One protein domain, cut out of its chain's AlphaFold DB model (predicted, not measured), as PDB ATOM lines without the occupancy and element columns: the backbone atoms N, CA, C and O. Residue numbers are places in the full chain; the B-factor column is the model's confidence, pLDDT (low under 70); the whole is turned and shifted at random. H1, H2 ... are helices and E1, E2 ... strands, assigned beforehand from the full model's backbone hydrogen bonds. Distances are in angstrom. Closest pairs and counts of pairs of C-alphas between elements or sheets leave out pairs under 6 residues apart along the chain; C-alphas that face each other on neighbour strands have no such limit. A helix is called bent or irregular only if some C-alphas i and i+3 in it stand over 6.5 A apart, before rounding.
ATOM      1  N   SER A  15     -48.343  51.083 -13.715       96.88
ATOM      2  CA  SER A  15     -47.749  51.336 -12.399       96.88
ATOM      3  C   SER A  15     -47.694  50.085 -11.539       96.88
ATOM      4  O   SER A  15     -48.486  49.160 -11.722       96.88
ATOM      5  N   PHE A  16     -46.803  50.105 -10.550       96.81
ATOM      6  CA  PHE A  16     -46.769  49.114  -9.479       96.81
ATOM      7  C   PHE A  16     -47.228  49.716  -8.160       96.81
ATOM      8  O   PHE A  16     -47.048  50.908  -7.918       96.81
ATOM      9  N   GLU A  17     -47.762  48.863  -7.296       94.56
ATOM     10  CA  GLU A  17     -47.940  49.161  -5.884       94.56
ATOM     11  C   GLU A  17     -47.142  48.150  -5.071       94.56
ATOM     12  O   GLU A  17     -47.200  46.946  -5.336       94.56
ATOM     13  N   VAL A  18     -46.376  48.643  -4.100       91.75
ATOM     14  CA  VAL A  18     -45.569  47.814  -3.208       91.75
ATOM     15  C   VAL A  18     -45.886  48.119  -1.755       91.75
ATOM     16  O   VAL A  18     -46.204  49.247  -1.381       91.75
ATOM     17  N   PHE A  19     -45.728  47.103  -0.915       87.56
ATOM     18  CA  PHE A  19     -45.776  47.285   0.524       87.56
ATOM     19  C   PHE A  19     -44.374  47.597   1.048       87.56
ATOM     20  O   PHE A  19     -43.404  46.967   0.615       87.56
ATOM     21  N   PRO A  20     -44.250  48.533   2.000       83.62
ATOM     22  CA  PRO A  20     -42.991  48.752   2.684       83.62
ATOM     23  C   PRO A  20     -42.579  47.464   3.416       83.62
ATOM     24  O   PRO A  20     -43.438  46.768   3.974       83.62
ATOM     25  N   PRO A  21     -41.284  47.105   3.423       82.88
ATOM     26  CA  PRO A  21     -40.867  45.892   4.095       82.88
ATOM     27  C   PRO A  21     -41.115  45.993   5.600       82.88
ATOM     28  O   PRO A  21     -41.031  47.054   6.224       82.88
ATOM     29  N   LYS A  22     -41.417  44.842   6.203       80.19
ATOM     30  CA  LYS A  22     -41.483  44.724   7.660       80.19
ATOM     31  C   LYS A  22     -40.094  45.003   8.237       80.19
ATOM     32  O   LYS A  22     -39.100  44.599   7.649       80.19
ATOM     33  N   LYS A  23     -40.022  45.573   9.444       75.44
ATOM     34  CA  LYS A  23     -38.749  45.802  10.161       75.44
ATOM     35  C   LYS A  23     -37.890  44.546  10.340       75.44
ATOM     36  O   LYS A  23     -36.678  44.637  10.457       75.44
ATOM     37  N   THR A  24     -38.525  43.379  10.394       80.88
ATOM     38  CA  THR A  24     -37.860  42.077  10.537       80.88
ATOM     39  C   THR A  24     -37.354  41.508   9.214       80.88
ATOM     40  O   THR A  24     -36.694  40.473   9.212       80.88
ATOM     41  N   SER A  25     -37.713  42.124   8.088       79.69
ATOM     42  CA  SER A  25     -37.337  41.677   6.752       79.69
ATOM     43  C   SER A  25     -36.138  42.480   6.240       79.69
ATOM     44  O   SER A  25     -36.086  43.690   6.462       79.69
ATOM     45  N   PRO A  26     -35.197  41.857   5.509       84.81
ATOM     46  CA  PRO A  26     -34.117  42.588   4.858       84.81
ATOM     47  C   PRO A  26     -34.668  43.567   3.817       84.81
ATOM     48  O   PRO A  26     -35.428  43.160   2.929       84.81
ATOM     49  N   ILE A  27     -34.240  44.831   3.897       84.88
ATOM     50  CA  ILE A  27     -34.586  45.884   2.929       84.88
ATOM     51  C   ILE A  27     -34.174  45.494   1.501       84.88
ATOM     52  O   ILE A  27     -34.892  45.771   0.548       84.88
ATOM     53  N   ASP A  28     -33.088  44.736   1.344       87.69
ATOM     54  CA  ASP A  28     -32.590  44.285   0.038       87.69
ATOM     55  C   ASP A  28     -33.624  43.496  -0.771       87.69
ATOM     56  O   ASP A  28     -33.584  43.489  -2.001       87.69
ATOM     57  N   THR A  29     -34.593  42.868  -0.099       87.50
ATOM     58  CA  THR A  29     -35.676  42.134  -0.761       87.50
ATOM     59  C   THR A  29     -36.498  43.050  -1.670       87.50
ATOM     60  O   THR A  29     -36.810  42.661  -2.799       87.50
ATOM     61  N   ILE A  30     -36.835  44.267  -1.214       89.19
ATOM     62  CA  ILE A  30     -37.606  45.201  -2.044       89.19
ATOM     63  C   ILE A  30     -36.743  45.744  -3.180       89.19
ATOM     64  O   ILE A  30     -37.204  45.775  -4.315       89.19
ATOM     65  N   TYR A  31     -35.474  46.069  -2.921       90.19
ATOM     66  CA  TYR A  31     -34.576  46.581  -3.957       90.19
ATOM     67  C   TYR A  31     -34.330  45.570  -5.067       90.19
ATOM     68  O   TYR A  31     -34.446  45.920  -6.237       90.19
ATOM     69  N   LYS A  32     -34.075  44.308  -4.716       93.12
ATOM     70  CA  LYS A  32     -33.907  43.240  -5.702       93.12
ATOM     71  C   LYS A  32     -35.166  43.053  -6.547       93.12
ATOM     72  O   LYS A  32     -35.080  42.988  -7.764       93.12
ATOM     73  N   THR A  33     -36.335  43.037  -5.907       92.94
ATOM     74  CA  THR A  33     -37.617  42.905  -6.616       92.94
ATOM     75  C   THR A  33     -37.839  44.069  -7.585       92.94
ATOM     76  O   THR A  33     -38.270  43.863  -8.715       92.94
ATOM     77  N   LEU A  34     -37.531  45.299  -7.167       93.50
ATOM     78  CA  LEU A  34     -37.642  46.473  -8.030       93.50
ATOM     79  C   LEU A  34     -36.636  46.436  -9.190       93.50
ATOM     80  O   LEU A  34     -36.996  46.828 -10.299       93.50
ATOM     81  N   ASP A  35     -35.416  45.948  -8.957       94.56
ATOM     82  CA  ASP A  35     -34.395  45.802 -10.000       94.56
ATOM     83  C   ASP A  35     -34.801  44.755 -11.048       94.56
ATOM     84  O   ASP A  35     -34.689  45.019 -12.244       94.56
ATOM     85  N   ASP A  36     -35.376  43.629 -10.615       95.69
ATOM     86  CA  ASP A  36     -35.898  42.573 -11.495       95.69
ATOM     87  C   ASP A  36     -37.112  43.049 -12.326       95.69
ATOM     88  O   ASP A  36     -37.337  42.586 -13.445       95.69
ATOM     89  N   LEU A  37     -37.910  43.989 -11.802       95.69
ATOM     90  CA  LEU A  37     -39.123  44.502 -12.458       95.69
ATOM     91  C   LEU A  37     -38.900  45.777 -13.285       95.69
ATOM     92  O   LEU A  37     -39.807  46.194 -14.013       95.69
ATOM     93  N   LYS A  38     -37.726  46.415 -13.205       93.00
ATOM     94  CA  LYS A  38     -37.477  47.727 -13.839       93.00
ATOM     95  C   LYS A  38     -37.661  47.715 -15.356       93.00
ATOM     96  O   LYS A  38     -38.080  48.721 -15.934       93.00
ATOM     97  N   ASP A  39     -37.399  46.578 -16.000       96.38
ATOM     98  CA  ASP A  39     -37.481  46.421 -17.457       96.38
ATOM     99  C   ASP A  39     -38.923  46.504 -17.981       96.38
ATOM    100  O   ASP A  39     -39.140  46.797 -19.159       96.38
ATOM    101  N   LEU A  40     -39.914  46.348 -17.096       96.06
ATOM    102  CA  LEU A  40     -41.331  46.568 -17.391       96.06
ATOM    103  C   LEU A  40     -41.700  48.058 -17.485       96.06
ATOM    104  O   LEU A  40     -42.805  48.384 -17.914       96.06
ATOM    105  N   LYS A  41     -40.777  48.962 -17.127       94.88
ATOM    106  CA  LYS A  41     -40.886  50.423 -17.285       94.88
ATOM    107  C   LYS A  41     -42.206  51.002 -16.741       94.88
ATOM    108  O   LYS A  41     -42.948  51.628 -17.504       94.88
ATOM    109  N   PRO A  42     -42.505  50.824 -15.439       96.25
ATOM    110  CA  PRO A  42     -43.642  51.495 -14.819       96.25
ATOM    111  C   PRO A  42     -43.472  53.020 -14.895       96.25
ATOM    112  O   PRO A  42     -42.371  53.550 -14.748       96.25
ATOM    113  N   ASP A  43     -44.571  53.739 -15.102       96.25
ATOM    114  CA  ASP A  43     -44.612  55.202 -15.098       96.25
ATOM    115  C   ASP A  43     -44.469  55.781 -13.682       96.25
ATOM    116  O   ASP A  43     -43.972  56.895 -13.509       96.25
ATOM    117  N   PHE A  44     -44.914  55.035 -12.667       95.50
ATOM    118  CA  PHE A  44     -44.704  55.338 -11.252       95.50
ATOM    119  C   PHE A  44     -44.877  54.081 -10.386       95.50
ATOM    120  O   PHE A  44     -45.421  53.068 -10.832       95.50
ATOM    121  N   ILE A  45     -44.431  54.168  -9.133       95.38
ATOM    122  CA  ILE A  45     -44.620  53.137  -8.109       95.38
ATOM    123  C   ILE A  45     -45.246  53.799  -6.880       95.38
ATOM    124  O   ILE A  45     -44.739  54.823  -6.417       95.38
ATOM    125  N   SER A  46     -46.350  53.253  -6.371       94.06
ATOM    126  CA  SER A  46     -46.917  53.625  -5.071       94.06
ATOM    127  C   SER A  46     -46.348  52.737  -3.967       94.06
ATOM    128  O   SER A  46     -46.076  51.554  -4.174       94.06
ATOM    129  N   VAL A  47     -46.174  53.317  -2.779       90.81
ATOM    130  CA  VAL A  47     -45.865  52.576  -1.552       90.81
ATOM    131  C   VAL A  47     -47.085  52.665  -0.651       90.81
ATOM    132  O   VAL A  47     -47.509  53.768  -0.296       90.81
ATOM    133  N   THR A  48     -47.674  51.525  -0.306       88.56
ATOM    134  CA  THR A  48     -48.872  51.484   0.533       88.56
ATOM    135  C   THR A  48     -48.553  51.993   1.940       88.56
ATOM    136  O   THR A  48     -47.586  51.558   2.567       88.56
ATOM    137  N   TYR A  49     -49.390  52.887   2.464       82.50
ATOM    138  CA  TYR A  49     -49.342  53.301   3.866       82.50
ATOM    139  C   TYR A  49     -50.299  52.429   4.684       82.50
ATOM    140  O   TYR A  49     -51.462  52.272   4.306       82.50
ATOM    141  N   GLY A  50     -49.806  51.832   5.772       74.19
ATOM    142  CA  GLY A  50     -50.572  50.893   6.588       74.19
ATOM    143  C   GLY A  50     -51.882  51.496   7.103       74.19
ATOM    144  O   GLY A  50     -51.945  52.671   7.475       74.19
ATOM    145  N   ALA A  51     -52.944  50.687   7.141       69.12
ATOM    146  CA  ALA A  51     -54.173  51.066   7.823       69.12
ATOM    147  C   ALA A  51     -53.834  51.154   9.313       69.12
ATOM    148  O   ALA A  51     -53.547  50.129   9.909       69.12
ATOM    149  N   GLY A  52     -53.794  52.353   9.897       62.56
ATOM    150  CA  GLY A  52     -53.289  52.619  11.255       62.56
ATOM    151  C   GLY A  52     -54.086  52.003  12.419       62.56
ATOM    152  O   GLY A  52     -54.273  52.660  13.438       62.56
ATOM    153  N   GLY A  53     -54.591  50.776  12.272       58.66
ATOM    154  CA  GLY A  53     -55.280  49.992  13.290       58.66
ATOM    155  C   GLY A  53     -54.336  49.231  14.225       58.66
ATOM    156  O   GLY A  53     -54.775  48.816  15.295       58.66
ATOM    157  N   ASN A  54     -53.052  49.078  13.878       58.84
ATOM    158  CA  ASN A  54     -52.026  48.523  14.761       58.84
ATOM    159  C   ASN A  54     -50.816  49.468  14.874       58.84
ATOM    160  O   ASN A  54     -50.417  50.107  13.904       58.84
ATOM    161  N   ALA A  55     -50.176  49.536  16.046       59.41
ATOM    162  CA  ALA A  55     -49.002  50.392  16.270       59.41
ATOM    163  C   ALA A  55     -47.792  49.999  15.395       59.41
ATOM    164  O   ALA A  55     -46.890  50.804  15.180       59.41
ATOM    165  N   ALA A  56     -47.774  48.767  14.878       60.81
ATOM    166  CA  ALA A  56     -46.783  48.316  13.907       60.81
ATOM    167  C   ALA A  56     -47.044  48.834  12.476       60.81
ATOM    168  O   ALA A  56     -46.092  48.929  11.703       60.81
ATOM    169  N   ASP A  57     -48.286  49.209  12.136       59.06
ATOM    170  CA  ASP A  57     -48.687  49.663  10.790       59.06
ATOM    171  C   ASP A  57     -48.185  51.075  10.458       59.06
ATOM    172  O   ASP A  57     -48.158  51.472   9.295       59.06
ATOM    173  N   THR A  58     -47.741  51.826  11.467       56.75
ATOM    174  CA  THR A  58     -47.072  53.128  11.312       56.75
ATOM    175  C   THR A  58     -45.550  53.009  11.312       56.75
ATOM    176  O   THR A  58     -44.848  54.018  11.281       56.75
ATOM    177  N   SER A  59     -45.016  51.786  11.392       60.41
ATOM    178  CA  SER A  59     -43.608  51.548  11.681       60.41
ATOM    179  C   SER A  59     -42.973  50.663  10.604       60.41
ATOM    180  O   SER A  59     -42.758  49.461  10.765       60.41
ATOM    181  N   THR A  60     -42.674  51.280   9.469       61.56
ATOM    182  CA  THR A  60     -41.914  50.668   8.377       61.56
ATOM    183  C   THR A  60     -40.421  50.895   8.594       61.56
ATOM    184  O   THR A  60     -40.026  51.711   9.426       61.56
ATOM    185  N   CYS A  61     -39.570  50.138   7.909       62.03
ATOM    186  CA  CYS A  61     -38.146  50.466   7.853       62.03
ATOM    187  C   CYS A  61     -37.924  51.796   7.114       62.03
ATOM    188  O   CYS A  61     -38.660  52.101   6.171       62.03
ATOM    189  N   ASP A  62     -36.902  52.550   7.520       63.44
ATOM    190  CA  ASP A  62     -36.460  53.729   6.779       63.44
ATOM    191  C   ASP A  62     -35.861  53.292   5.438       63.44
ATOM    192  O   ASP A  62     -35.052  52.363   5.367       63.44
ATOM    193  N   ILE A  63     -36.295  53.956   4.372       60.34
ATOM    194  CA  ILE A  63     -35.795  53.765   3.011       60.34
ATOM    195  C   ILE A  63     -34.978  55.021   2.695       60.34
ATOM    196  O   ILE A  63     -35.520  56.124   2.776       60.34
ATOM    197  N   VAL A  64     -33.681  54.853   2.421       51.38
ATOM    198  CA  VAL A  64     -32.721  55.942   2.148       51.38
ATOM    199  C   VAL A  64     -32.518  56.104   0.650       51.38
ATOM    200  O   VAL A  64     -32.365  55.057  -0.017       51.38
TER     201      VAL A  64
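AT A GLANCE: This is residues 15 to 64 of the 64 residues of the protein "Methylenetetrahydrofolate reductase" of Herbinix hemicellulosilytica (UniProt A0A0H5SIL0). Two short strands side by side, E1 and E2, make one long side of a loose, loop-like shape, and one helix, H1, runs back along the other side in roughly the opposite direction. Past E2 a long tail without named elements, residues 48 to 64, runs on beyond the strands, turns round and folds back. The printed part has 50 residues, with E1, H1 and E2 in that order along the chain; the two-strand sheet, E1 beside E2, is parallel. The class is mixed, helices and strands, with under half of the residues in named elements. The whole is only just loose, close to compact, with a radius of gyration of the C-alphas of 12.0 A, and elongated, spanning 36 by 20 by 14 A.

IN THESE COORDINATES: E1 is residues 15 to 18, 10.1 A long, beginning at C-alpha 15 (-47.749, 51.336, -12.399). H1 is residues 28 to 40, 19.6 A long, beginning at C-alpha 28 (-32.590, 44.285, 0.038). It is irregular: C-alphas 36 and 39 are 7.3 A apart. E2 is residues 44 to 47, 10.2 A long, ending at C-alpha 47 (-45.865, 52.576, -1.552).

HOW THE PARTS SIT: E1 and E2 are parallel neighbours, with 20 degrees between their directions. C-alphas 17 and 46, which face each other, are 4.7 A apart. N 18 and O 46, at 2.9 A, and N 46 and O 16, at 2.9 A, are within hydrogen-bond range. E1, H1 and E2 form a strand-helix-strand unit, two parallel neighbour strands with a helix between them in the chain; its crossover is right-handed. E1 and H1 are near each other, with 7 pairs of C-alphas within 10 A. In H1, 7 of 9 O i to N i+4 pairs are within hydrogen-bond range.

THE WHOLE: The C-alphas of Asp 39 and Ala 55, the two farthest apart, are 35.9 A apart. The printed part has no cut and ends at residue 64, the chain's last. The link from E1 to H1 is short and that from H1 to E2 is tight. The mean pLDDT of the printed part is 81.6; residues 51 to 64 are under 70.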